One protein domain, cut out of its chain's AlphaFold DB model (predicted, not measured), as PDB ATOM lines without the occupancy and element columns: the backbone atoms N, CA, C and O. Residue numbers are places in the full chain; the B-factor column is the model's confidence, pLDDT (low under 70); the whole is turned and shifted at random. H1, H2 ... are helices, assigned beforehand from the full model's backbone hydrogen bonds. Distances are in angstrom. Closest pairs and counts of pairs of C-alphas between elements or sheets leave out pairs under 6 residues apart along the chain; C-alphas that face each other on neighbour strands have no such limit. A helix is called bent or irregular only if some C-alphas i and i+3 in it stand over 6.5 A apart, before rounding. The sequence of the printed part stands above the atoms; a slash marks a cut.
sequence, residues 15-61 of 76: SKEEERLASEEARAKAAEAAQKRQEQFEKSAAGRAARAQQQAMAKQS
ATOM      1  N   SER A  15      17.827  18.280  73.050       54.12
ATOM      2  CA  SER A  15      17.354  17.345  72.010       54.12
ATOM      3  C   SER A  15      17.690  17.783  70.584       54.12
ATOM      4  O   SER A  15      17.883  16.943  69.712       54.12
ATOM      5  N   LYS A  16      17.760  19.091  70.312       56.03
ATOM      6  CA  LYS A  16      18.063  19.599  68.967       56.03
ATOM      7  C   LYS A  16      19.548  19.472  68.626       56.03
ATOM      8  O   LYS A  16      19.886  19.334  67.456       56.03
ATOM      9  N   GLU A  17      20.432  19.518  69.620       52.97
ATOM     10  CA  GLU A  17      21.859  19.233  69.438       52.97
ATOM     11  C   GLU A  17      22.111  17.729  69.276       52.97
ATOM     12  O   GLU A  17      22.823  17.337  68.352       52.97
ATOM     13  N   GLU A  18      21.443  16.884  70.065       54.97
ATOM     14  CA  GLU A  18      21.482  15.422  69.904       54.97
ATOM     15  C   GLU A  18      20.914  14.962  68.555       54.97
ATOM     16  O   GLU A  18      21.491  14.094  67.908       54.97
ATOM     17  N   GLU A  19      19.833  15.580  68.068       54.56
ATOM     18  CA  GLU A  19      19.263  15.275  66.750       54.56
ATOM     19  C   GLU A  19      20.199  15.696  65.605       54.56
ATOM     20  O   GLU A  19      20.280  15.014  64.582       54.56
ATOM     21  N   ARG A  20      20.962  16.788  65.773       56.84
ATOM     22  CA  ARG A  20      21.996  17.184  64.802       56.84
ATOM     23  C   ARG A  20      23.146  16.181  64.777       56.84
ATOM     24  O   ARG A  20      23.518  15.752  63.686       56.84
ATOM     25  N   LEU A  21      23.626  15.749  65.943       56.44
ATOM     26  CA  LEU A  21      24.648  14.704  66.055       56.44
ATOM     27  C   LEU A  21      24.155  13.376  65.461       56.44
ATOM     28  O   LEU A  21      24.853  12.770  64.653       56.44
ATOM     29  N   ALA A  22      22.916  12.974  65.752       57.75
ATOM     30  CA  ALA A  22      22.301  11.765  65.205       57.75
ATOM     31  C   ALA A  22      22.078  11.842  63.682       57.75
ATOM     32  O   ALA A  22      22.175  10.829  62.990       57.75
ATOM     33  N   SER A  23      21.805  13.029  63.133       57.84
ATOM     34  CA  SER A  23      21.648  13.244  61.689       57.84
ATOM     35  C   SER A  23      22.990  13.195  60.947       57.84
ATOM     36  O   SER A  23      23.082  12.629  59.852       57.84
ATOM     37  N   GLU A  24      24.057  13.723  61.554       59.97
ATOM     38  CA  GLU A  24      25.423  13.574  61.043       59.97
ATOM     39  C   GLU A  24      25.886  12.113  61.110       59.97
ATOM     40  O   GLU A  24      26.404  11.584  60.124       59.97
ATOM     41  N   GLU A  25      25.599  11.420  62.212       57.69
ATOM     42  CA  GLU A  25      25.913  10.003  62.377       57.69
ATOM     43  C   GLU A  25      25.100   9.120  61.414       57.69
ATOM     44  O   GLU A  25      25.634   8.179  60.828       57.69
ATOM     45  N   ALA A  26      23.836   9.459  61.141       60.97
ATOM     46  CA  ALA A  26      23.015   8.772  60.145       60.97
ATOM     47  C   ALA A  26      23.564   8.940  58.721       60.97
ATOM     48  O   ALA A  26      23.558   7.984  57.941       60.97
ATOM     49  N   ARG A  27      24.086  10.125  58.374       60.03
ATOM     50  CA  ARG A  27      24.757  10.355  57.084       60.03
ATOM     51  C   ARG A  27      26.080   9.599  56.988       60.03
ATOM     52  O   ARG A  27      26.334   8.977  55.957       60.03
ATOM     53  N   ALA A  28      26.880   9.593  58.052       63.41
ATOM     54  CA  ALA A  28      28.119   8.820  58.114       63.41
ATOM     55  C   ALA A  28      27.847   7.312  57.989       63.41
ATOM     56  O   ALA A  28      28.471   6.627  57.179       63.41
ATOM     57  N   LYS A  29      26.834   6.804  58.697       61.94
ATOM     58  CA  LYS A  29      26.410   5.401  58.651       61.94
ATOM     59  C   LYS A  29      25.814   5.012  57.300       61.94
ATOM     60  O   LYS A  29      26.033   3.894  56.840       61.94
ATOM     61  N   ALA A  30      25.109   5.922  56.629       60.44
ATOM     62  CA  ALA A  30      24.626   5.709  55.266       60.44
ATOM     63  C   ALA A  30      25.781   5.648  54.252       60.44
ATOM     64  O   ALA A  30      25.785   4.772  53.386       60.44
ATOM     65  N   ALA A  31      26.783   6.522  54.384       66.50
ATOM     66  CA  ALA A  31      27.989   6.478  53.560       66.50
ATOM     67  C   ALA A  31      28.797   5.191  53.802       66.50
ATOM     68  O   ALA A  31      29.253   4.559  52.851       66.50
ATOM     69  N   GLU A  32      28.922   4.748  55.056       65.75
ATOM     70  CA  GLU A  32      29.607   3.499  55.398       65.75
ATOM     71  C   GLU A  32      28.838   2.264  54.897       65.75
ATOM     72  O   GLU A  32      29.430   1.332  54.349       65.75
ATOM     73  N   ALA A  33      27.506   2.266  55.004       68.19
ATOM     74  CA  ALA A  33      26.659   1.202  54.469       68.19
ATOM     75  C   ALA A  33      26.744   1.117  52.936       68.19
ATOM     76  O   ALA A  33      26.795   0.016  52.379       68.19
ATOM     77  N   ALA A  34      26.802   2.264  52.252       67.31
ATOM     78  CA  ALA A  34      27.008   2.321  50.810       67.31
ATOM     79  C   ALA A  34      28.393   1.785  50.408       67.31
ATOM     80  O   ALA A  34      28.476   0.979  49.480       67.31
ATOM     81  N   GLN A  35      29.454   2.149  51.140       74.12
ATOM     82  CA  GLN A  35      30.808   1.635  50.900       74.12
ATOM     83  C   GLN A  35      30.900   0.124  51.123       74.12
ATOM     84  O   GLN A  35      31.338  -0.593  50.226       74.12
ATOM     85  N   LYS A  36      30.381  -0.401  52.241       76.06
ATOM     86  CA  LYS A  36      30.345  -1.855  52.487       76.06
ATOM     87  C   LYS A  36      29.592  -2.606  51.393       76.06
ATOM     88  O   LYS A  36      30.004  -3.695  50.993       76.06
ATOM     89  N   ARG A  37      28.490  -2.039  50.888       74.19
ATOM     90  CA  ARG A  37      27.716  -2.642  49.796       74.19
ATOM     91  C   ARG A  37      28.488  -2.627  48.474       74.19
ATOM     92  O   ARG A  37      28.436  -3.622  47.752       74.19
ATOM     93  N   GLN A  38      29.219  -1.552  48.177       77.81
ATOM     94  CA  GLN A  38      30.130  -1.500  47.031       77.81
ATOM     95  C   GLN A  38      31.261  -2.519  47.164       77.81
ATOM     96  O   GLN A  38      31.445  -3.312  46.250       77.81
ATOM     97  N   GLU A  39      31.951  -2.590  48.303       80.50
ATOM     98  CA  GLU A  39      33.045  -3.547  48.508       80.50
ATOM     99  C   GLU A  39      32.586  -5.003  48.367       80.50
ATOM    100  O   GLU A  39      33.283  -5.828  47.776       80.50
ATOM    101  N   GLN A  40      31.408  -5.342  48.899       82.69
ATOM    102  CA  GLN A  40      30.834  -6.679  48.730       82.69
ATOM    103  C   GLN A  40      30.475  -6.957  47.271       82.69
ATOM    104  O   GLN A  40      30.712  -8.062  46.781       82.69
ATOM    105  N   PHE A  41      29.939  -5.961  46.564       84.19
ATOM    106  CA  PHE A  41      29.662  -6.080  45.141       84.19
ATOM    107  C   PHE A  41      30.956  -6.280  44.346       84.19
ATOM    108  O   PHE A  41      31.044  -7.239  43.586       84.19
ATOM    109  N   GLU A  42      31.994  -5.478  44.579       83.00
ATOM    110  CA  GLU A  42      33.306  -5.605  43.934       83.00
ATOM    111  C   GLU A  42      33.979  -6.958  44.215       83.00
ATOM    112  O   GLU A  42      34.591  -7.548  43.321       83.00
ATOM    113  N   LYS A  43      33.833  -7.490  45.437       85.44
ATOM    114  CA  LYS A  43      34.324  -8.823  45.830       85.44
ATOM    115  C   LYS A  43      33.436  -9.969  45.333       85.44
ATOM    116  O   LYS A  43      33.855 -11.126  45.399       85.44
ATOM    117  N   SER A  44      32.239  -9.698  44.822       85.94
ATOM    118  CA  SER A  44      31.364 -10.726  44.250       85.94
ATOM    119  C   SER A  44      31.801 -11.124  42.833       85.94
ATOM    120  O   SER A  44      32.526 -10.398  42.148       85.94
ATOM    121  N   ALA A  45      31.345 -12.287  42.361       84.31
ATOM    122  CA  ALA A  45      31.589 -12.723  40.983       84.31
ATOM    123  C   ALA A  45      31.004 -11.737  39.955       84.31
ATOM    124  O   ALA A  45      31.647 -11.453  38.944       84.31
ATOM    125  N   ALA A  46      29.833 -11.166  40.250       85.38
ATOM    126  CA  ALA A  46      29.168 -10.190  39.395       85.38
ATOM    127  C   ALA A  46      29.955  -8.875  39.292       85.38
ATOM    128  O   ALA A  46      30.168  -8.382  38.187       85.38
ATOM    129  N   GLY A  47      30.451  -8.328  40.408       86.62
ATOM    130  CA  GLY A  47      31.249  -7.097  40.374       86.62
ATOM    131  C   GLY A  47      32.603  -7.284  39.696       86.62
ATOM    132  O   GLY A  47      33.022  -6.428  38.916       86.62
ATOM    133  N   ARG A  48      33.257  -8.439  39.889       86.56
ATOM    134  CA  ARG A  48      34.467  -8.784  39.124       86.56
ATOM    135  C   ARG A  48      34.193  -8.886  37.624       86.56
ATOM    136  O   ARG A  48      34.976  -8.353  36.840       86.56
ATOM    137  N   ALA A  49      33.092  -9.524  37.227       86.62
ATOM    138  CA  ALA A  49      32.692  -9.618  35.826       86.62
ATOM    139  C   ALA A  49      32.378  -8.237  35.228       86.62
ATOM    140  O   ALA A  49      32.871  -7.919  34.148       86.62
ATOM    141  N   ALA A  50      31.650  -7.381  35.951       88.06
ATOM    142  CA  ALA A  50      31.350  -6.018  35.521       88.06
ATOM    143  C   ALA A  50      32.628  -5.187  35.320       88.06
ATOM    144  O   ALA A  50      32.786  -4.531  34.292       88.06
ATOM    145  N   ARG A  51      33.589  -5.272  36.252       85.00
ATOM    146  CA  ARG A  51      34.890  -4.595  36.129       85.00
ATOM    147  C   ARG A  51      35.687  -5.113  34.934       85.00
ATOM    148  O   ARG A  51      36.266  -4.323  34.193       85.00
ATOM    149  N   ALA A  52      35.703  -6.429  34.725       85.94
ATOM    150  CA  ALA A  52      36.364  -7.041  33.577       85.94
ATOM    151  C   ALA A  52      35.723  -6.601  32.253       85.94
ATOM    152  O   ALA A  52      36.437  -6.276  31.307       85.94
ATOM    153  N   GLN A  53      34.392  -6.512  32.200       86.56
ATOM    154  CA  GLN A  53      33.659  -6.038  31.029       86.56
ATOM    155  C   GLN A  53      33.955  -4.562  30.743       86.56
ATOM    156  O   GLN A  53      34.264  -4.214  29.608       86.56
ATOM    157  N   GLN A  54      33.955  -3.705  31.768       86.31
ATOM    158  CA  GLN A  54      34.342  -2.296  31.636       86.31
ATOM    159  C   GLN A  54      35.780  -2.145  31.128       86.31
ATOM    160  O   GLN A  54      36.037  -1.339  30.239       86.31
ATOM    161  N   GLN A  55      36.718  -2.951  31.633       87.00
ATOM    162  CA  GLN A  55      38.102  -2.948  31.155       87.00
ATOM    163  C   GLN A  55      38.225  -3.467  29.719       87.00
ATOM    164  O   GLN A  55      38.998  -2.916  28.940       87.00
ATOM    165  N   ALA A  56      37.484  -4.511  29.349       83.38
ATOM    166  CA  ALA A  56      37.468  -5.033  27.987       83.38
ATOM    167  C   ALA A  56      36.898  -4.000  27.005       83.38
ATOM    168  O   ALA A  56      37.504  -3.747  25.964       83.38
ATOM    169  N   MET A  57      35.801  -3.336  27.374       81.56
ATOM    170  CA  MET A  57      35.210  -2.243  26.603       81.56
ATOM    171  C   MET A  57      36.166  -1.056  26.485       81.56
ATOM    172  O   MET A  57      36.358  -0.549  25.385       81.56
ATOM    173  N   ALA A  58      36.828  -0.660  27.577       81.00
ATOM    174  CA  ALA A  58      37.827   0.406  27.560       81.00
ATOM    175  C   ALA A  58      39.001   0.071  26.623       81.00
ATOM    176  O   ALA A  58      39.435   0.912  25.834       81.00
ATOM    177  N   LYS A  59      39.475  -1.181  26.645       79.94
ATOM    178  CA  LYS A  59      40.520  -1.679  25.736       79.94
ATOM    179  C   LYS A  59      40.053  -1.710  24.280       79.94
ATOM    180  O   LYS A  59      40.828  -1.360  23.400       79.94
ATOM    181  N   GLN A  60      38.798  -2.076  24.013       73.50
ATOM    182  CA  GLN A  60      38.221  -1.996  22.667       73.50
ATOM    183  C   GLN A  60      38.070  -0.549  22.189       73.50
ATOM    184  O   GLN A  60      38.358  -0.255  21.031       73.50
ATOM    185  N   SER A  61      37.648   0.374  23.058       68.06
ATOM    186  CA  SER A  61      37.538   1.790  22.701       68.06
ATOM    187  C   SER A  61      38.896   2.453  22.482       68.06
ATOM    188  O   SER A  61      38.986   3.348  21.648       68.06
TER     189      SER A  61
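AT A GLANCE: This is residues 15 to 61 of the 76 residues of the protein "Small VCP/p97-interacting protein" of Vigna unguiculata (UniProt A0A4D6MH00). Two helices meet end to end at a corner and make a wide, open L, with the long H1 as one arm and the shorter H2 as the other. The corner lies at Ser 44, and both arms reach away from it with no core between them; residues 15 to 37 of H1 and 52 to 61 of H2 stand free. The printed part has 47 residues with two named helices, H1 then H2, and no named strand; its class is all helix. It is extended, with a radius of gyration of the C-alphas of 17.7 A, and the C-alphas span 56 by 22 by 7 A.

HOW THE PARTS SIT: H1, residues 15 to 43, is joined to H2, residues 45 to 61, by a tight link of 1 residue, Ser 44. The two helices are close but not clearly touching, with 2 pairs of C-alphas within 8 A. Their closest C-alphas are those of Phe 41 and Gly 47, 5.1 A apart. Their lines stand about perpendicular at 72 degrees, only just past a steep tilt, and their centres are 29.0 A apart. In H1 and H2 every O i to N i+4 pair is within hydrogen-bond range.

IN THESE COORDINATES: H1 begins at C-alpha 15 at (17.354, 17.345, 72.010) and runs 40.7 A to C-alpha 43 at (34.324, -8.823, 45.830). H2 runs 24.1 A from Ala 45 to C-alpha 61 at (37.538, 1.790, 22.701). Neither helix is bent.

THE WHOLE: The two C-alphas farthest apart are those of Ser 15 and Gln 60, at 57.0 A. The printed part has no cut and no long link. The mean pLDDT of the printed part is 72.6, and residues 15 to 34 and residue 61 are under 70; the mean is 66 in H1 and 83 in H2.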